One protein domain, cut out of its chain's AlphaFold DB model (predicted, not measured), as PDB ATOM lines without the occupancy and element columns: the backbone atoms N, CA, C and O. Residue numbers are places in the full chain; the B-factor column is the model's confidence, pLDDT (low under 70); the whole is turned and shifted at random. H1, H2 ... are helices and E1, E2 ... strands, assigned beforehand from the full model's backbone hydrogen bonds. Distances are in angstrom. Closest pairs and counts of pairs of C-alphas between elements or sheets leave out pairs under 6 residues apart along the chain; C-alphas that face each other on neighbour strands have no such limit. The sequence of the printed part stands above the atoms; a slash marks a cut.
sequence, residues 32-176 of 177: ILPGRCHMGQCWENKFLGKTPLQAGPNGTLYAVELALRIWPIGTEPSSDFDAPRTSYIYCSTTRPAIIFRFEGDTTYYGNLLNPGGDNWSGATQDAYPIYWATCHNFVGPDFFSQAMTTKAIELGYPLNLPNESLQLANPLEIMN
ATOM      1  N   ILE A  32     149.452 163.686 150.175       92.94
ATOM      2  CA  ILE A  32     148.715 164.758 149.502       92.94
ATOM      3  C   ILE A  32     147.243 164.354 149.401       92.94
ATOM      4  O   ILE A  32     146.894 163.335 148.802       92.94
ATOM      5  N   LEU A  33     146.377 165.159 150.007       92.75
ATOM      6  CA  LEU A  33     144.935 164.995 149.965       92.75
ATOM      7  C   LEU A  33     144.372 165.681 148.715       92.75
ATOM      8  O   LEU A  33     144.755 166.820 148.441       92.75
ATOM      9  N   PRO A  34     143.426 165.046 148.001       88.81
ATOM     10  CA  PRO A  34     142.745 165.665 146.876       88.81
ATOM     11  C   PRO A  34     142.106 166.972 147.326       88.81
ATOM     12  O   PRO A  34     141.300 166.981 148.258       88.81
ATOM     13  N   GLY A  35     142.485 168.069 146.686       87.44
ATOM     14  CA  GLY A  35     141.764 169.322 146.820       87.44
ATOM     15  C   GLY A  35     140.917 169.600 145.586       87.44
ATOM     16  O   GLY A  35     140.550 168.686 144.845       87.44
ATOM     17  N   ARG A  36     140.565 170.864 145.378       88.00
ATOM     18  CA  ARG A  36     139.660 171.278 144.302       88.00
ATOM     19  C   ARG A  36     140.057 172.633 143.752       88.00
ATOM     20  O   ARG A  36     140.933 173.301 144.294       88.00
ATOM     21  N   CYS A  37     139.357 173.037 142.700       90.38
ATOM     22  CA  CYS A  37     139.452 174.373 142.141       90.38
ATOM     23  C   CYS A  37     138.131 175.133 142.315       90.38
ATOM     24  O   CYS A  37     137.063 174.626 141.972       90.38
ATOM     25  N   HIS A  38     138.200 176.358 142.826       88.75
ATOM     26  CA  HIS A  38     137.064 177.254 143.014       88.75
ATOM     27  C   HIS A  38     137.520 178.716 142.936       88.75
ATOM     28  O   HIS A  38     138.638 179.045 143.321       88.75
ATOM     29  N   MET A  39     136.651 179.600 142.435       90.62
ATOM     30  CA  MET A  39     136.898 181.054 142.366       90.62
ATOM     31  C   MET A  39     138.270 181.450 141.774       90.62
ATOM     32  O   MET A  39     138.908 182.390 142.234       90.62
ATOM     33  N   GLY A  40     138.725 180.747 140.729       94.31
ATOM     34  CA  GLY A  40     139.974 181.065 140.020       94.31
ATOM     35  C   GLY A  40     141.242 180.445 140.615       94.31
ATOM     36  O   GLY A  40     142.316 180.601 140.036       94.31
ATOM     37  N   GLN A  41     141.128 179.711 141.721       94.56
ATOM     38  CA  GLN A  41     142.246 179.056 142.391       94.56
ATOM     39  C   GLN A  41     142.001 177.558 142.535       94.56
ATOM     40  O   GLN A  41     140.860 177.111 142.583       94.56
ATOM     41  N   CYS A  42     143.080 176.798 142.621       94.38
ATOM     42  CA  CYS A  42     143.125 175.410 143.035       94.38
ATOM     43  C   CYS A  42     143.952 175.309 144.311       94.38
ATOM     44  O   CYS A  42     144.835 176.133 144.550       94.38
ATOM     45  N   TRP A  43     143.673 174.307 145.130       93.25
ATOM     46  CA  TRP A  43     144.454 174.038 146.326       93.25
ATOM     47  C   TRP A  43     144.467 172.556 146.640       93.25
ATOM     48  O   TRP A  43     143.628 171.804 146.154       93.25
ATOM     49  N   GLU A  44     145.391 172.148 147.499       94.38
ATOM     50  CA  GLU A  44     145.427 170.820 148.105       94.38
ATOM     51  C   GLU A  44     146.111 170.884 149.471       94.38
ATOM     52  O   GLU A  44     146.860 171.818 149.769       94.38
ATOM     53  N   ASN A  45     145.859 169.878 150.306       93.88
ATOM     54  CA  ASN A  45     146.466 169.793 151.628       93.88
ATOM     55  C   ASN A  45     147.455 168.633 151.672       93.88
ATOM     56  O   ASN A  45     147.125 167.521 151.274       93.88
ATOM     57  N   LYS A  46     148.633 168.865 152.239       95.06
ATOM     58  CA  LYS A  46     149.549 167.817 152.672       95.06
ATOM     59  C   LYS A  46     149.214 167.440 154.110       95.06
ATOM     60  O   LYS A  46     149.278 168.281 155.002       95.06
ATOM     61  N   PHE A  47     148.852 166.184 154.326       94.38
ATOM     62  CA  PHE A  47     148.600 165.608 155.638       94.38
ATOM     63  C   PHE A  47     149.926 165.176 156.267       94.38
ATOM     64  O   PHE A  47     150.576 164.251 155.778       94.38
ATOM     65  N   LEU A  48     150.322 165.855 157.343       94.88
ATOM     66  CA  LEU A  48     151.617 165.655 157.999       94.88
ATOM     67  C   LEU A  48     151.524 164.700 159.192       94.88
ATOM     68  O   LEU A  48     152.493 164.035 159.544       94.88
ATOM     69  N   GLY A  49     150.355 164.621 159.828       93.31
ATOM     70  CA  GLY A  49     150.141 163.732 160.960       93.31
ATOM     71  C   GLY A  49     148.893 164.068 161.761       93.31
ATOM     72  O   GLY A  49     148.255 165.099 161.560       93.31
ATOM     73  N   LYS A  50     148.556 163.176 162.695       95.69
ATOM     74  CA  LYS A  50     147.479 163.374 163.667       95.69
ATOM     75  C   LYS A  50     147.897 162.900 165.052       95.69
ATOM     76  O   LYS A  50     148.579 161.884 165.176       95.69
ATOM     77  N   THR A  51     147.422 163.595 166.078       97.12
ATOM     78  CA  THR A  51     147.600 163.237 167.488       97.12
ATOM     79  C   THR A  51     146.230 163.197 168.162       97.12
ATOM     80  O   THR A  51     145.484 164.172 168.045       97.12
ATOM     81  N   PRO A  52     145.851 162.103 168.849       97.56
ATOM     82  CA  PRO A  52     144.612 162.083 169.617       97.56
ATOM     83  C   PRO A  52     144.707 163.085 170.774       97.56
ATOM     84  O   PRO A  52     145.681 163.075 171.523       97.56
ATOM     85  N   LEU A  53     143.695 163.939 170.920       97.31
ATOM     86  CA  LEU A  53     143.589 164.879 172.037       97.31
ATOM     87  C   LEU A  53     142.700 164.335 173.145       97.31
ATOM     88  O   LEU A  53     143.091 164.338 174.308       97.31
ATOM     89  N   GLN A  54     141.501 163.874 172.785       97.94
ATOM     90  CA  GLN A  54     140.528 163.377 173.747       97.94
ATOM     91  C   GLN A  54     139.619 162.333 173.105       97.94
ATOM     92  O   GLN A  54     139.083 162.537 172.017       97.94
ATOM     93  N   ALA A  55     139.425 161.219 173.805       97.56
ATOM     94  CA  ALA A  55     138.398 160.237 173.487       97.56
ATOM     95  C   ALA A  55     137.155 160.492 174.349       97.56
ATOM     96  O   ALA A  55     137.261 160.886 175.510       97.56
ATOM     97  N   GLY A  56     135.981 160.259 173.776       94.88
ATOM     98  CA  GLY A  56     134.689 160.326 174.446       94.88
ATOM     99  C   GLY A  56     133.781 159.178 173.998       94.88
ATOM    100  O   GLY A  56     134.152 158.405 173.114       94.88
ATOM    101  N   PRO A  57     132.579 159.054 174.581       94.44
ATOM    102  CA  PRO A  57     131.649 157.974 174.244       94.44
ATOM    103  C   PRO A  57     131.186 158.008 172.780       94.44
ATOM    104  O   PRO A  57     130.882 156.962 172.214       94.44
ATOM    105  N   ASN A  58     131.172 159.192 172.160       94.81
ATOM    106  CA  ASN A  58     130.635 159.406 170.815       94.81
ATOM    107  C   ASN A  58     131.721 159.552 169.737       94.81
ATOM    108  O   ASN A  58     131.388 159.752 168.569       94.81
ATOM    109  N   GLY A  59     133.006 159.482 170.096       97.25
ATOM    110  CA  GLY A  59     134.086 159.692 169.138       97.25
ATOM    111  C   GLY A  59     135.423 160.065 169.761       97.25
ATOM    112  O   GLY A  59     135.606 160.057 170.977       97.25
ATOM    113  N   THR A  60     136.387 160.406 168.913       98.50
ATOM    114  CA  THR A  60     137.712 160.890 169.332       98.50
ATOM    115  C   THR A  60     138.060 162.168 168.589       98.50
ATOM    116  O   THR A  60     137.933 162.232 167.366       98.50
ATOM    117  N   LEU A  61     138.507 163.180 169.328       98.62
ATOM    118  CA  LEU A  61     139.044 164.414 168.776       98.62
ATOM    119  C   LEU A  61     140.543 164.257 168.525       98.62
ATOM    120  O   LEU A  61     141.299 163.885 169.426       98.62
ATOM    121  N   TYR A  62     140.972 164.589 167.313       98.75
ATOM    122  CA  TYR A  62     142.372 164.611 166.902       98.75
ATOM    123  C   TYR A  62     142.813 166.041 166.602       98.75
ATOM    124  O   TYR A  62     142.065 166.790 165.983       98.75
ATOM    125  N   ALA A  63     144.041 166.393 166.976       97.94
ATOM    126  CA  ALA A  63     144.785 167.477 166.339       97.94
ATOM    127  C   ALA A  63     145.444 166.927 165.072       97.94
ATOM    128  O   ALA A  63     146.021 165.838 165.105       97.94
ATOM    129  N   VAL A  64     145.349 167.654 163.966       97.00
ATOM    130  CA  VAL A  64     145.833 167.253 162.645       97.00
ATOM    131  C   VAL A  64     146.691 168.367 162.073       97.00
ATOM    132  O   VAL A  64     146.227 169.494 161.920       97.00
ATOM    133  N   GLU A  65     147.927 168.031 161.726       96.25
ATOM    134  CA  GLU A  65     148.866 168.954 161.097       96.25
ATOM    135  C   GLU A  65     148.728 168.874 159.576       96.25
ATOM    136  O   GLU A  65     148.866 167.802 158.973       96.25
ATOM    137  N   LEU A  66     148.444 170.019 158.960       94.75
ATOM    138  CA  LEU A  66     148.226 170.166 157.526       94.75
ATOM    139  C   LEU A  66     149.115 171.275 156.978       94.75
ATOM    140  O   LEU A  66     149.226 172.332 157.591       94.75
ATOM    141  N   ALA A  67     149.672 171.087 155.790       94.88
ATOM    142  CA  ALA A  67     150.252 172.177 155.010       94.88
ATOM    143  C   ALA A  67     149.425 172.398 153.740       94.88
ATOM    144  O   ALA A  67     148.875 171.446 153.188       94.88
ATOM    145  N   LEU A  68     149.306 173.639 153.276       93.56
ATOM    146  CA  LEU A  68     148.500 174.004 152.107       93.56
ATOM    147  C   LEU A  68     149.394 174.487 150.986       93.56
ATOM    148  O   LEU A  68     150.419 175.106 151.235       93.56
ATOM    149  N   ARG A  69     148.975 174.238 149.755       94.75
ATOM    150  CA  ARG A  69     149.444 175.012 148.613       94.75
ATOM    151  C   ARG A  69     148.245 175.457 147.796       94.75
ATOM    152  O   ARG A  69     147.271 174.712 147.680       94.75
ATOM    153  N   ILE A  70     148.323 176.665 147.253       94.81
ATOM    154  CA  ILE A  70     147.290 177.278 146.416       94.81
ATOM    155  C   ILE A  70     147.949 177.746 145.121       94.81
ATOM    156  O   ILE A  70     149.059 178.274 145.144       94.81
ATOM    157  N   TRP A  71     147.274 177.569 143.989       96.44
ATOM    158  CA  TRP A  71     147.749 178.035 142.688       96.44
ATOM    159  C   TRP A  71     146.586 178.480 141.786       96.44
ATOM    160  O   TRP A  71     145.451 178.052 141.990       96.44
ATOM    161  N   PRO A  72     146.815 179.357 140.793       97.44
ATOM    162  CA  PRO A  72     145.780 179.743 139.834       97.44
ATOM    163  C   PRO A  72     145.310 178.584 138.940       97.44
ATOM    164  O   PRO A  72     146.107 177.744 138.515       97.44
ATOM    165  N   ILE A  73     144.029 178.586 138.559       96.12
ATOM    166  CA  ILE A  73     143.508 177.653 137.545       96.12
ATOM    167  C   ILE A  73     144.263 177.836 136.220       96.12
ATOM    168  O   ILE A  73     144.492 178.958 135.772       96.12
ATOM    169  N   GLY A  74     144.615 176.720 135.572       94.75
ATOM    170  CA  GLY A  74     145.363 176.716 134.310       94.75
ATOM    171  C   GLY A  74     146.878 176.841 134.484       94.75
ATOM    172  O   GLY A  74     147.593 176.953 133.491       94.75
ATOM    173  N   THR A  75     147.362 176.812 135.727       95.75
ATOM    174  CA  THR A  75     148.788 176.744 136.063       95.75
ATOM    175  C   THR A  75     149.094 175.476 136.858       95.75
ATOM    176  O   THR A  75     148.179 174.806 137.341       95.75
ATOM    177  N   GLU A  76     150.378 175.152 136.985       93.12
ATOM    178  CA  GLU A  76     150.851 174.035 137.807       93.12
ATOM    179  C   GLU A  76     151.105 174.491 139.253       93.12
ATOM    180  O   GLU A  76     151.565 175.621 139.467       93.12
ATOM    181  N   PRO A  77     150.847 173.635 140.258       94.00
ATOM    182  CA  PRO A  77     151.174 173.947 141.640       94.00
ATOM    183  C   PRO A  77     152.690 174.055 141.852       94.00
ATOM    184  O   PRO A  77     153.471 173.291 141.281       94.00
ATOM    185  N   SER A  78     153.106 174.940 142.763       92.19
ATOM    186  CA  SER A  78     154.470 174.910 143.308       92.19
ATOM    187  C   SER A  78     154.740 173.582 144.030       92.19
ATOM    188  O   SER A  78     153.824 172.951 144.565       92.19
ATOM    189  N   SER A  79     156.006 173.165 144.098       91.00
ATOM    190  CA  SER A  79     156.437 172.088 145.001       91.00
ATOM    191  C   SER A  79     156.272 172.451 146.476       91.00
ATOM    192  O   SER A  79     156.196 171.562 147.323       91.00
ATOM    193  N   ASP A  80     156.237 173.747 146.770       94.00
ATOM    194  CA  ASP A  80     156.296 174.262 148.126       94.00
ATOM    195  C   ASP A  80     154.901 174.311 148.745       94.00
ATOM    196  O   ASP A  80     153.923 174.715 148.111       94.00
ATOM    197  N   PHE A  81     154.836 173.897 150.005       94.81
ATOM    198  CA  PHE A  81     153.670 174.063 150.856       94.81
ATOM    199  C   PHE A  81     153.954 175.150 151.892       94.81
ATOM    200  O   PHE A  81     155.097 175.329 152.318       94.81
ATOM    201  N   ASP A  82     152.898 175.830 152.323       93.94
ATOM    202  CA  ASP A  82     152.931 176.791 153.416       93.94
ATOM    203  C   ASP A  82     153.384 176.140 154.733       93.94
ATOM    204  O   ASP A  82     153.452 174.913 154.876       93.94
ATOM    205  N   ALA A  83     153.654 176.978 155.736       93.19
ATOM    206  CA  ALA A  83     153.925 176.501 157.085       93.19
ATOM    207  C   ALA A  83     152.777 175.598 157.594       93.19
ATOM    208  O   ALA A  83     151.604 175.893 157.335       93.19
ATOM    209  N   PRO A  84     153.092 174.515 158.330       94.25
ATOM    210  CA  PRO A  84     152.077 173.661 158.929       94.25
ATOM    211  C   PRO A  84     151.095 174.449 159.796       94.25
ATOM    212  O   PRO A  84     151.480 175.345 160.550       94.25
ATOM    213  N   ARG A  85     149.825 174.069 159.707       93.88
ATOM    214  CA  ARG A  85     148.746 174.539 160.567       93.88
ATOM    215  C   ARG A  85     148.042 173.362 161.225       93.88
ATOM    216  O   ARG A  85     147.805 172.328 160.597       93.88
ATOM    217  N   THR A  86     147.614 173.582 162.458       95.44
ATOM    218  CA  THR A  86     146.768 172.640 163.182       95.44
ATOM    219  C   THR A  86     145.297 172.881 162.846       95.44
ATOM    220  O   THR A  86     144.761 173.964 163.092       95.44
ATOM    221  N   SER A  87     144.628 171.845 162.358       96.19
ATOM    222  CA  SER A  87     143.168 171.709 162.399       96.19
ATOM    223  C   SER A  87     142.799 170.626 163.411       96.19
ATOM    224  O   SER A  87     143.631 169.795 163.769       96.19
ATOM    225  N   TYR A  88     141.551 170.585 163.861       98.12
ATOM    226  CA  TYR A  88     141.060 169.509 164.718       98.12
ATOM    227  C   TYR A  88     139.940 168.757 164.023       98.12
ATOM    228  O   TYR A  88     139.126 169.349 163.324       98.12
ATOM    229  N   ILE A  89     139.902 167.445 164.198       98.31
ATOM    230  CA  ILE A  89     138.925 166.578 163.544       98.31
ATOM    231  C   ILE A  89     138.259 165.727 164.607       98.31
ATOM    232  O   ILE A  89     138.936 164.977 165.315       98.31
ATOM    233  N   TYR A  90     136.939 165.842 164.717       98.38
ATOM    234  CA  TYR A  90     136.163 165.008 165.619       98.38
ATOM    235  C   TYR A  90     135.614 163.804 164.863       98.38
ATOM    236  O   TYR A  90     134.644 163.908 164.116       98.38
ATOM    237  N   CYS A  91     136.267 162.658 165.046       98.44
ATOM    238  CA  CYS A  91     135.868 161.396 164.444       98.44
ATOM    239  C   CYS A  91     134.706 160.794 165.234       98.44
ATOM    240  O   CYS A  91     134.925 160.125 166.246       98.44
ATOM    241  N   SER A  92     133.488 161.049 164.766       97.69
ATOM    242  CA  SER A  92     132.227 160.612 165.366       97.69
ATOM    243  C   SER A  92     131.248 160.213 164.269       97.69
ATOM    244  O   SER A  92     131.146 160.902 163.259       97.69
ATOM    245  N   THR A  93     130.509 159.119 164.452       96.81
ATOM    246  CA  THR A  93     129.456 158.721 163.502       96.81
ATOM    247  C   THR A  93     128.171 159.525 163.663       96.81
ATOM    248  O   THR A  93     127.358 159.555 162.746       96.81
ATOM    249  N   THR A  94     127.986 160.195 164.802       95.69
ATOM    250  CA  THR A  94     126.777 160.970 165.117       95.69
ATOM    251  C   THR A  94     126.995 162.474 165.033       95.69
ATOM    252  O   THR A  94     126.034 163.213 164.841       95.69
ATOM    253  N   ARG A  95     128.241 162.938 165.171       96.06
ATOM    254  CA  ARG A  95     128.589 164.362 165.110       96.06
ATOM    255  C   ARG A  95     129.971 164.599 164.475       96.06
ATOM    256  O   ARG A  95     130.855 165.167 165.114       96.06
ATOM    257  N   PRO A  96     130.212 164.121 163.246       97.00
ATOM    258  CA  PRO A  96     131.490 164.309 162.570       97.00
ATOM    259  C   PRO A  96     131.739 165.793 162.304       97.00
ATOM    260  O   PRO A  96     130.847 166.500 161.837       97.00
ATOM    261  N   ALA A  97     132.953 166.267 162.577       97.00
ATOM    262  CA  ALA A  97     133.273 167.680 162.409       97.00
ATOM    263  C   ALA A  97     134.741 167.925 162.058       97.00
ATOM    264  O   ALA A  97     135.636 167.189 162.486       97.00
ATOM    265  N   ILE A  98     134.981 169.024 161.341       96.88
ATOM    266  CA  ILE A  98     136.283 169.692 161.281       96.88
ATOM    267  C   ILE A  98     136.204 170.993 162.070       96.88
ATOM    268  O   ILE A  98     135.228 171.729 161.970       96.88
ATOM    269  N   ILE A  99     137.241 171.284 162.840       97.06
ATOM    270  CA  ILE A  99     137.383 172.501 163.618       97.06
ATOM    271  C   ILE A  99     138.667 173.182 163.179       97.06
ATOM    272  O   ILE A  99     139.729 172.563 163.105       97.06
ATOM    273  N   PHE A 100     138.578 174.463 162.881       94.31
ATOM    274  CA  PHE A 100     139.706 175.253 162.422       94.31
ATOM    275  C   PHE A 100     139.588 176.674 162.953       94.31
ATOM    276  O   PHE A 100     138.599 177.062 163.577       94.31
ATOM    277  N   ARG A 101     140.637 177.447 162.716       93.44
ATOM    278  CA  ARG A 101     140.707 178.860 163.053       93.44
ATOM    279  C   ARG A 101     141.347 179.583 161.885       93.44
ATOM    280  O   ARG A 101     142.299 179.066 161.300       93.44
ATOM    281  N   PHE A 102     140.826 180.753 161.543       87.12
ATOM    282  CA  PHE A 102     141.475 181.605 160.555       87.12
ATOM    283  C   PHE A 102     142.752 182.211 161.138       87.12
ATOM    284  O   PHE A 102     142.870 182.425 162.345       87.12
ATOM    285  N   GLU A 103     143.734 182.468 160.282       84.31
ATOM    286  CA  GLU A 103     144.957 183.137 160.708       84.31
ATOM    287  C   GLU A 103     144.626 184.510 161.316       84.31
ATOM    288  O   GLU A 103     143.851 185.282 160.754       84.31
ATOM    289  N   GLY A 104     145.180 184.791 162.496       86.25
ATOM    290  CA  GLY A 104     144.910 186.024 163.240       86.25
ATOM    291  C   GLY A 104     143.589 186.056 164.022       86.25
ATOM    292  O   GLY A 104     143.387 186.997 164.787       86.25
ATOM    293  N   ASP A 105     142.723 185.046 163.898       89.12
ATOM    294  CA  ASP A 105     141.508 184.926 164.713       89.12
ATOM    295  C   ASP A 105     141.799 184.200 166.039       89.12
ATOM    296  O   ASP A 105     142.755 183.431 166.168       89.12
ATOM    297  N   THR A 106     140.956 184.438 167.040       89.56
ATOM    298  CA  THR A 106     140.918 183.703 168.314       89.56
ATOM    299  C   THR A 106     139.755 182.710 168.383       89.56
ATOM    300  O   THR A 106     139.795 181.794 169.203       89.56
ATOM    301  N   THR A 107     138.765 182.850 167.499       94.31
ATOM    302  CA  THR A 107     137.532 182.056 167.459       94.31
ATOM    303  C   THR A 107     137.747 180.741 166.723       94.31
ATOM    304  O   THR A 107     138.286 180.722 165.617       94.31
ATOM    305  N   TYR A 108     137.293 179.631 167.303       96.19
ATOM    306  CA  TYR A 108     137.243 178.363 166.582       96.19
ATOM    307  C   TYR A 108     135.923 178.233 165.829       96.19
ATOM    308  O   TYR A 108     134.860 178.566 166.348       96.19
ATOM    309  N   TYR A 109     135.997 177.694 164.618       95.06
ATOM    310  CA  TYR A 109     134.839 177.373 163.797       95.06
ATOM    311  C   TYR A 109     134.768 175.867 163.611       95.06
ATOM    312  O   TYR A 109     135.728 175.260 163.137       95.06
ATOM    313  N   GLY A 110     133.645 175.269 163.998       95.12
ATOM    314  CA  GLY A 110     133.338 173.864 163.769       95.12
ATOM    315  C   GLY A 110     132.373 173.718 162.604       95.12
ATOM    316  O   GLY A 110     131.246 174.185 162.693       95.12
ATOM    317  N   ASN A 111     132.786 173.052 161.533       94.88
ATOM    318  CA  ASN A 111     131.875 172.639 160.471       94.88
ATOM    319  C   ASN A 111     131.453 171.196 160.730       94.88
ATOM    320  O   ASN A 111     132.292 170.289 160.674       94.88
ATOM    321  N   LEU A 112     130.163 171.000 161.006       94.75
ATOM    322  CA  LEU A 112     129.562 169.673 161.048       94.75
ATOM    323  C   LEU A 112     129.535 169.081 159.642       94.75
ATOM    324  O   LEU A 112     129.370 169.791 158.652       94.75
ATOM    325  N   LEU A 113     129.724 167.771 159.562       94.88
ATOM    326  CA  LEU A 113     129.790 167.042 158.309       94.88
ATOM    327  C   LEU A 113     128.639 166.039 158.228       94.88
ATOM    328  O   LEU A 113     128.130 165.550 159.231       94.88
ATOM    329  N   ASN A 114     128.281 165.662 157.007       94.12
ATOM    330  CA  ASN A 114     127.423 164.508 156.766       94.12
ATOM    331  C   ASN A 114     128.146 163.535 155.827       94.12
ATOM    332  O   ASN A 114     127.997 163.629 154.604       94.12
ATOM    333  N   PRO A 115     129.036 162.668 156.355       93.50
ATOM    334  CA  PRO A 115     129.769 161.702 155.550       93.50
ATOM    335  C   PRO A 115     128.810 160.761 154.817       93.50
ATOM    336  O   PRO A 115     128.049 160.031 155.439       93.50
ATOM    337  N   GLY A 116     128.860 160.778 153.484       90.00
ATOM    338  CA  GLY A 116     128.006 159.946 152.632       90.00
ATOM    339  C   GLY A 116     126.589 160.482 152.396       90.00
ATOM    340  O   GLY A 116     125.884 159.906 151.570       90.00
ATOM    341  N   GLY A 117     126.180 161.560 153.070       88.56
ATOM    342  CA  GLY A 117     124.913 162.241 152.810       88.56
ATOM    343  C   GLY A 117     124.947 163.156 151.581       88.56
ATOM    344  O   GLY A 117     126.006 163.469 151.034       88.56
ATOM    345  N   ASP A 118     123.768 163.599 151.153       82.19
ATOM    346  CA  ASP A 118     123.542 164.419 149.954       82.19
ATOM    347  C   ASP A 118     123.478 165.933 150.235       82.19
ATOM    348  O   ASP A 118     123.627 166.743 149.322       82.19
ATOM    349  N   ASN A 119     123.324 166.335 151.499       73.62
ATOM    350  CA  ASN A 119     123.209 167.728 151.949       73.62
ATOM    351  C   ASN A 119     124.572 168.418 152.184       73.62
ATOM    352  O   ASN A 119     124.753 169.164 153.152       73.62
ATOM    353  N   TRP A 120     125.559 168.183 151.319       71.81
ATOM    354  CA  TRP A 120     126.851 168.851 151.451       71.81
ATOM    355  C   TRP A 120     126.783 170.324 151.017       71.81
ATOM    356  O   TRP A 120     126.224 170.665 149.976       71.81
ATOM    357  N   SER A 121     127.374 171.226 151.804       69.44
ATOM    358  CA  SER A 121     127.569 172.618 151.395       69.44
ATOM    359  C   SER A 121     128.872 172.759 150.606       69.44
ATOM    360  O   SER A 121     129.896 172.158 150.938       69.44
ATOM    361  N   GLY A 122     128.875 173.603 149.569       67.75
ATOM    362  CA  GLY A 122     130.099 173.912 148.822       67.75
ATOM    363  C   GLY A 122     131.229 174.417 149.729       67.75
ATOM    364  O   GLY A 122     132.392 174.110 149.491       67.75
ATOM    365  N   ALA A 123     130.909 175.120 150.817       67.06
ATOM    366  CA  ALA A 123     131.889 175.630 151.774       67.06
ATOM    367  C   ALA A 123     132.642 174.532 152.555       67.06
ATOM    368  O   ALA A 123     133.750 174.779 153.017       67.06
ATOM    369  N   THR A 124     132.079 173.326 152.691       77.94
ATOM    370  CA  THR A 124     132.643 172.256 153.537       77.94
ATOM    371  C   THR A 124     133.302 171.125 152.759       77.94
ATOM    372  O   THR A 124     133.908 170.254 153.376       77.94
ATOM    373  N   GLN A 125     133.253 171.121 151.421       82.69
ATOM    374  CA  GLN A 125     133.763 169.977 150.649       82.69
ATOM    375  C   GLN A 125     135.246 169.672 150.913       82.69
ATOM    376  O   GLN A 125     135.619 168.504 150.957       82.69
ATOM    377  N   ASP A 126     136.076 170.690 151.156       85.81
ATOM    378  CA  ASP A 126     137.509 170.503 151.448       85.81
ATOM    379  C   ASP A 126     137.770 169.775 152.765       85.81
ATOM    380  O   ASP A 126     138.852 169.228 152.978       85.81
ATOM    381  N   ALA A 127     136.781 169.757 153.657       91.31
ATOM    382  CA  ALA A 127     136.867 169.047 154.918       91.31
ATOM    383  C   ALA A 127     136.786 167.531 154.733       91.31
ATOM    384  O   ALA A 127     137.358 166.794 155.533       91.31
ATOM    385  N   TYR A 128     136.097 167.045 153.695       92.94
ATOM    386  CA  TYR A 128     135.840 165.616 153.511       92.94
ATOM    387  C   TYR A 128     137.126 164.805 153.282       92.94
ATOM    388  O   TYR A 128     137.307 163.815 153.996       92.94
ATOM    389  N   PRO A 129     138.060 165.206 152.395       94.12
ATOM    390  CA  PRO A 129     139.345 164.521 152.263       94.12
ATOM    391  C   PRO A 129     140.115 164.417 153.584       94.12
ATOM    392  O   PRO A 129     140.620 163.349 153.930       94.12
ATOM    393  N   ILE A 130     140.155 165.509 154.355       95.25
ATOM    394  CA  ILE A 130     140.845 165.564 155.652       95.25
ATOM    395  C   ILE A 130     140.149 164.649 156.663       95.25
ATOM    396  O   ILE A 130     140.813 163.880 157.361       95.25
ATOM    397  N   TYR A 131     138.818 164.693 156.727       96.25
ATOM    398  CA  TYR A 131     138.018 163.874 157.629       96.25
ATOM    399  C   TYR A 131     138.213 162.381 157.349       96.25
ATOM    400  O   TYR A 131     138.535 161.613 158.254       96.25
ATOM    401  N   TRP A 132     138.090 161.961 156.089       96.00
ATOM    402  CA  TRP A 132     138.253 160.562 155.700       96.00
ATOM    403  C   TRP A 132     139.685 160.051 155.899       96.00
ATOM    404  O   TRP A 132     139.866 158.927 156.377       96.00
ATOM    405  N   ALA A 133     140.700 160.873 155.625       95.31
ATOM    406  CA  ALA A 133     142.088 160.524 155.917       95.31
ATOM    407  C   ALA A 133     142.322 160.375 157.430       95.31
ATOM    408  O   ALA A 133     142.953 159.418 157.885       95.31
ATOM    409  N   THR A 134     141.756 161.280 158.230       96.94
ATOM    410  CA  THR A 134     141.935 161.276 159.687       96.94
ATOM    411  C   THR A 134     141.185 160.132 160.357       96.94
ATOM    412  O   THR A 134     141.768 159.409 161.161       96.94
ATOM    413  N   CYS A 135     139.909 159.940 160.042       97.38
ATOM    414  CA  CYS A 135     139.046 159.027 160.785       97.38
ATOM    415  C   CYS A 135     139.054 157.603 160.232       97.38
ATOM    416  O   CYS A 135     138.823 156.662 160.984       97.38
ATOM    417  N   HIS A 136     139.369 157.435 158.942       95.31
ATOM    418  CA  HIS A 136     139.233 156.151 158.243       95.31
ATOM    419  C   HIS A 136     140.483 155.729 157.472       95.31
ATOM    420  O   HIS A 136     140.443 154.723 156.765       95.31
ATOM    421  N   ASN A 137     141.583 156.489 157.583       92.62
ATOM    422  CA  ASN A 137     142.823 156.277 156.827       92.62
ATOM    423  C   ASN A 137     142.562 156.103 155.317       92.62
ATOM    424  O   ASN A 137     143.181 155.268 154.659       92.62
ATOM    425  N   PHE A 138     141.599 156.857 154.777       91.44
ATOM    426  CA  PHE A 138     141.179 156.761 153.383       91.44
ATOM    427  C   PHE A 138     141.520 158.034 152.613       91.44
ATOM    428  O   PHE A 138     141.160 159.133 153.030       91.44
ATOM    429  N   VAL A 139     142.141 157.856 151.449       89.44
ATOM    430  CA  VAL A 139     142.364 158.906 150.455       89.44
ATOM    431  C   VAL A 139     141.913 158.391 149.099       89.44
ATOM    432  O   VAL A 139     142.286 157.294 148.690       89.44
ATOM    433  N   GLY A 140     141.095 159.174 148.409       83.62
ATOM    434  CA  GLY A 140     140.577 158.835 147.092       83.62
ATOM    435  C   GLY A 140     139.960 160.059 146.425       83.62
ATOM    436  O   GLY A 140     139.657 161.024 147.109       83.62
ATOM    437  N   PRO A 141     139.783 160.057 145.101       79.38
ATOM    438  CA  PRO A 141     139.404 161.262 144.365       79.38
ATOM    439  C   PRO A 141     137.926 161.654 144.518       79.38
ATOM    440  O   PRO A 141     137.578 162.794 144.234       79.38
ATOM    441  N   ASP A 142     137.058 160.730 144.944       84.75
ATOM    442  CA  ASP A 142     135.604 160.905 144.866       84.75
ATOM    443  C   ASP A 142     134.901 160.619 146.201       84.75
ATOM    444  O   ASP A 142     134.349 159.540 146.442       84.75
ATOM    445  N   PHE A 143     134.932 161.622 147.083       87.44
ATOM    446  CA  PHE A 143     134.316 161.583 148.413       87.44
ATOM    447  C   PHE A 143     132.785 161.724 148.402       87.44
ATOM    448  O   PHE A 143     132.165 161.529 149.447       87.44
ATOM    449  N   PHE A 144     132.186 162.036 147.246       87.25
ATOM    450  CA  PHE A 144     130.746 162.281 147.079       87.25
ATOM    451  C   PHE A 144     130.064 161.224 146.193       87.25
ATOM    452  O   PHE A 144     128.909 161.382 145.804       87.25
ATOM    453  N   SER A 145     130.770 160.136 145.880       90.06
ATOM    454  CA  SER A 145     130.237 159.005 145.122       90.06
ATOM    455  C   SER A 145     129.238 158.163 145.912       90.06
ATOM    456  O   SER A 145     129.317 158.036 147.135       90.06
ATOM    457  N   GLN A 146     128.396 157.430 145.177       92.69
ATOM    458  CA  GLN A 146     127.546 156.380 145.741       92.69
ATOM    459  C   GLN A 146     128.350 155.331 146.528       92.69
ATOM    460  O   GLN A 146     127.873 154.821 147.538       92.69
ATOM    461  N   ALA A 147     129.577 155.023 146.093       92.62
ATOM    462  CA  ALA A 147     130.458 154.099 146.803       92.62
ATOM    463  C   ALA A 147     130.833 154.632 148.195       92.62
ATOM    464  O   ALA A 147     130.848 153.873 149.164       92.62
ATOM    465  N   MET A 148     131.083 155.937 148.316       93.19
ATOM    466  CA  MET A 148     131.363 156.572 149.604       93.19
ATOM    467  C   MET A 148     130.118 156.695 150.481       93.19
ATOM    468  O   MET A 148     130.232 156.517 151.693       93.19
ATOM    469  N   THR A 149     128.933 156.894 149.898       95.12
ATOM    470  CA  THR A 149     127.658 156.762 150.623       95.12
ATOM    471  C   THR A 149     127.492 155.358 151.198       95.12
ATOM    472  O   THR A 149     127.256 155.215 152.394       95.12
ATOM    473  N   THR A 150     127.684 154.307 150.393       95.62
ATOM    474  CA  THR A 150     127.613 152.914 150.868       95.62
ATOM    475  C   THR A 150     128.620 152.655 151.986       95.62
ATOM    476  O   THR A 150     128.249 152.138 153.036       95.62
ATOM    477  N   LYS A 151     129.869 153.103 151.817       95.75
ATOM    478  CA  LYS A 151     130.908 152.983 152.843       95.75
ATOM    479  C   LYS A 151     130.541 153.711 154.140       95.75
ATOM    480  O   LYS A 151     130.811 153.203 155.222       95.75
ATOM    481  N   ALA A 152     129.933 154.895 154.061       96.38
ATOM    482  CA  ALA A 152     129.484 155.624 155.243       96.38
ATOM    483  C   ALA A 152     128.383 154.860 156.001       96.38
ATOM    484  O   ALA A 152     128.461 154.743 157.223       96.38
ATOM    485  N   ILE A 153     127.422 154.261 155.287       97.19
ATOM    486  CA  ILE A 153     126.390 153.400 155.892       97.19
ATOM    487  C   ILE A 153     127.037 152.201 156.602       97.19
ATOM    488  O   ILE A 153     126.703 151.916 157.750       97.19
ATOM    489  N   GLU A 154     127.987 151.521 155.953       97.44
ATOM    490  CA  GLU A 154     128.711 150.374 156.530       97.44
ATOM    491  C   GLU A 154     129.490 150.745 157.801       97.44
ATOM    492  O   GLU A 154     129.610 149.937 158.721       97.44
ATOM    493  N   LEU A 155     129.990 151.980 157.871       96.75
ATOM    494  CA  LEU A 155     130.684 152.535 159.034       96.75
ATOM    495  C   LEU A 155     129.732 153.092 160.108       96.75
ATOM    496  O   LEU A 155     130.201 153.566 161.141       96.75
ATOM    497  N   GLY A 156     128.415 153.033 159.886       97.06
ATOM    498  CA  GLY A 156     127.395 153.421 160.859       97.06
ATOM    499  C   GLY A 156     127.036 154.907 160.878       97.06
ATOM    500  O   GLY A 156     126.485 155.372 161.875       97.06
ATOM    501  N   TYR A 157     127.337 155.660 159.817       97.00
ATOM    502  CA  TYR A 157     126.890 157.051 159.689       97.00
ATOM    503  C   TYR A 157     125.409 157.120 159.280       97.00
ATOM    504  O   TYR A 157     125.014 156.477 158.302       97.00
ATOM    505  N   PRO A 158     124.581 157.930 159.963       95.19
ATOM    506  CA  PRO A 158     123.312 158.397 159.416       95.19
ATOM    507  C   PRO A 158     123.556 159.287 158.192       95.19
ATOM    508  O   PRO A 158     124.537 160.019 158.146       95.19
ATOM    509  N   LEU A 159     122.640 159.269 157.219       93.75
ATOM    510  CA  LEU A 159     122.753 160.079 155.993       93.75
ATOM    511  C   LEU A 159     122.047 161.437 156.082       93.75
ATOM    512  O   LEU A 159     121.977 162.164 155.098       93.75
ATOM    513  N   ASN A 160     121.503 161.781 157.246       93.06
ATOM    514  CA  ASN A 160     120.732 162.997 157.499       93.06
ATOM    515  C   ASN A 160     121.347 163.850 158.618       93.06
ATOM    516  O   ASN A 160     120.626 164.528 159.352       93.06
ATOM    517  N   LEU A 161     122.670 163.785 158.779       92.81
ATOM    518  CA  LEU A 161     123.370 164.591 159.769       92.81
ATOM    519  C   LEU A 161     123.312 166.087 159.405       92.81
ATOM    520  O   LEU A 161     123.271 166.436 158.215       92.81
ATOM    521  N   PRO A 162     123.318 166.983 160.410       89.50
ATOM    522  CA  PRO A 162     123.445 168.415 160.177       89.50
ATOM    523  C   PRO A 162     124.734 168.754 159.418       89.50
ATOM    524  O   PRO A 162     125.768 168.116 159.605       89.50
ATOM    525  N   ASN A 163     124.677 169.797 158.594       86.31
ATOM    526  CA  ASN A 163     125.834 170.346 157.892       86.31
ATOM    527  C   ASN A 163     125.846 171.869 158.022       86.31
ATOM    528  O   ASN A 163     125.497 172.607 157.099       86.31
ATOM    529  N   GLU A 164     126.183 172.320 159.221       88.19
ATOM    530  CA  GLU A 164     126.202 173.724 159.601       88.19
ATOM    531  C   GLU A 164     127.531 174.095 160.261       88.19
ATOM    532  O   GLU A 164     128.298 173.236 160.707       88.19
ATOM    533  N   SER A 165     127.798 175.397 160.297       91.38
ATOM    534  CA  SER A 165     128.962 175.971 160.958       91.38
ATOM    535  C   SER A 165     128.577 176.492 162.337       91.38
ATOM    536  O   SER A 165     127.587 177.203 162.491       91.38
ATOM    537  N   LEU A 166     129.411 176.191 163.323       93.31
ATOM    538  CA  LEU A 166     129.264 176.590 164.715       93.31
ATOM    539  C   LEU A 166     130.490 177.404 165.133       93.31
ATOM    540  O   LEU A 166     131.602 177.138 164.675       93.31
ATOM    541  N   GLN A 167     130.303 178.373 166.025       95.50
ATOM    542  CA  GLN A 167     131.417 178.999 166.739       95.50
ATOM    543  C   GLN A 167     131.674 178.222 168.025       95.50
ATOM    544  O   GLN A 167     130.729 177.837 168.707       95.50
ATOM    545  N   LEU A 168     132.944 178.007 168.346       95.75
ATOM    546  CA  LEU A 168     133.388 177.253 169.510       95.75
ATOM    547  C   LEU A 168     134.391 178.100 170.298       95.75
ATOM    548  O   LEU A 168     135.275 178.741 169.720       95.75
ATOM    549  N   ALA A 169     134.299 178.071 171.624       94.81
ATOM    550  CA  ALA A 169     135.280 178.699 172.503       94.81
ATOM    551  C   ALA A 169     136.618 177.944 172.475       94.81
ATOM    552  O   ALA A 169     137.684 178.537 172.638       94.81
ATOM    553  N   ASN A 170     136.572 176.624 172.282       95.62
ATOM    554  CA  ASN A 170     137.744 175.773 172.097       95.62
ATOM    555  C   ASN A 170     137.368 174.471 171.354       95.62
ATOM    556  O   ASN A 170     136.193 174.106 171.321       95.62
ATOM    557  N   PRO A 171     138.339 173.720 170.802       96.62
ATOM    558  CA  PRO A 171     138.042 172.519 170.019       96.62
ATOM    559  C   PRO A 171     137.344 171.387 170.785       96.62
ATOM    560  O   PRO A 171     136.678 170.578 170.150       96.62
ATOM    561  N   LEU A 172     137.481 171.299 172.117       97.19
ATOM    562  CA  LEU A 172     136.860 170.226 172.912       97.19
ATOM    563  C   LEU A 172     135.344 170.395 173.040       97.19
ATOM    564  O   LEU A 172     134.645 169.422 173.303       97.19
ATOM    565  N   GLU A 173     134.831 171.606 172.834       96.62
ATOM    566  CA  GLU A 173     133.405 171.909 172.953       96.62
ATOM    567  C   GLU A 173     132.543 171.079 171.994       96.62
ATOM    568  O   GLU A 173     131.444 170.670 172.358       96.62
ATOM    569  N   ILE A 174     133.081 170.710 170.825       96.50
ATOM    570  CA  ILE A 174     132.389 169.863 169.842       96.50
ATOM    571  C   ILE A 174     131.981 168.485 170.393       96.50
ATOM    572  O   ILE A 174     131.107 167.835 169.826       96.50
ATOM    573  N   MET A 175     132.628 168.028 171.471       95.69
ATOM    574  CA  MET A 175     132.412 166.709 172.069       95.69
ATOM    575  C   MET A 175     131.266 166.677 173.094       95.69
ATOM    576  O   MET A 175     130.929 165.590 173.562       95.69
ATOM    577  N   ASN A 176     130.712 167.832 173.477       88.69
ATOM    578  CA  ASN A 176     129.782 167.964 174.607       88.69
ATOM    579  C   ASN A 176     128.291 167.940 174.220       88.69
ATOM    580  O   ASN A 176     127.442 168.073 175.101       88.69
TER     581      ASN A 176
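AT A GLANCE: This is residues 32 to 176 of the 177 residues of an uncharacterized protein of Spirulina sp. SIO3F2 (UniProt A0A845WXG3). A strongly twisted antiparallel sheet of six strands curls round one helix, H1, while the short helix H3 packs on the opposite face. The long hairpin of E1 and E2 bends partway along, and helix H2 lies away from the sheet, on neither face. The printed part has 145 residues with six named strands and three named helices, in the order E1 E2 E3 E4 E5 H1 H2 E6 H3; the sheet's order is E1 E2 E3 E4 E5 E6. The class is mixed, helices and strands. The whole is compact, with a radius of gyration of the C-alphas of 14.9 A and spans of 44 by 37 by 24 A.

IN THESE COORDINATES: E1, residues 41 to 56, begins at C-alpha 41 (142.246, 179.056, 142.391), is 37.9 A long and bends by 73 degrees at residue 51. E2, residues 59 to 72, is 37.4 A long and bends by 60 degrees at residue 63. E3, residues 85 to 91, is 18.8 A long; E4 is residues 97 to 100 and E5 residues 108 to 112. H1, residues 127 to 136, is 13.5 A long and begins at C-alpha 127 (136.867, 169.047, 154.918). H2, residues 146 to 154, is 12.4 A long. E6 is residues 165 to 168, and H3, residues 171 to 175, ends at C-alpha 175 (132.412, 166.709, 172.069).

HOW THE PARTS SIT: E1 to E5 form a meander, each strand the antiparallel neighbour of the one before. In the hairpin of E1 and E2, N 46 and O 67 are 2.8 A apart. Between E2 and E3 it is N 64 and O 87, 2.8 A; between E3 and E4, N 99 and O 88, 2.7 A; between E4 and E5, N 111 and O 98, 2.8 A. E6, an edge strand like E1, is antiparallel to E5, with N 166 and O 110 at 2.8 A. H1 is on the sheet; its closest C-alphas to E3 are those of Cys 135 and Cys 91, 5.4 A. H3 is on the opposite face at a height over the sheet of 5.7 A, only just over E3, with 3 of its 5 C-alphas falling there. H2 is not on the sheet and touches no helix. Every O i to N i+4 pair is within hydrogen-bond range in H1 and H2; H3 has 0 of 1, and 1 of 2 O i to N i+3 pairs.

THE WHOLE: The two C-alphas farthest apart are those of Pro 57 and Gly 74, 46.2 A. The printed part has no cut. The links E2 to E3 and E5 to H1 are long, with 12 and 14 residues. Mean pLDDT of the printed part is 92.8; residues 121 to 123 are under 70.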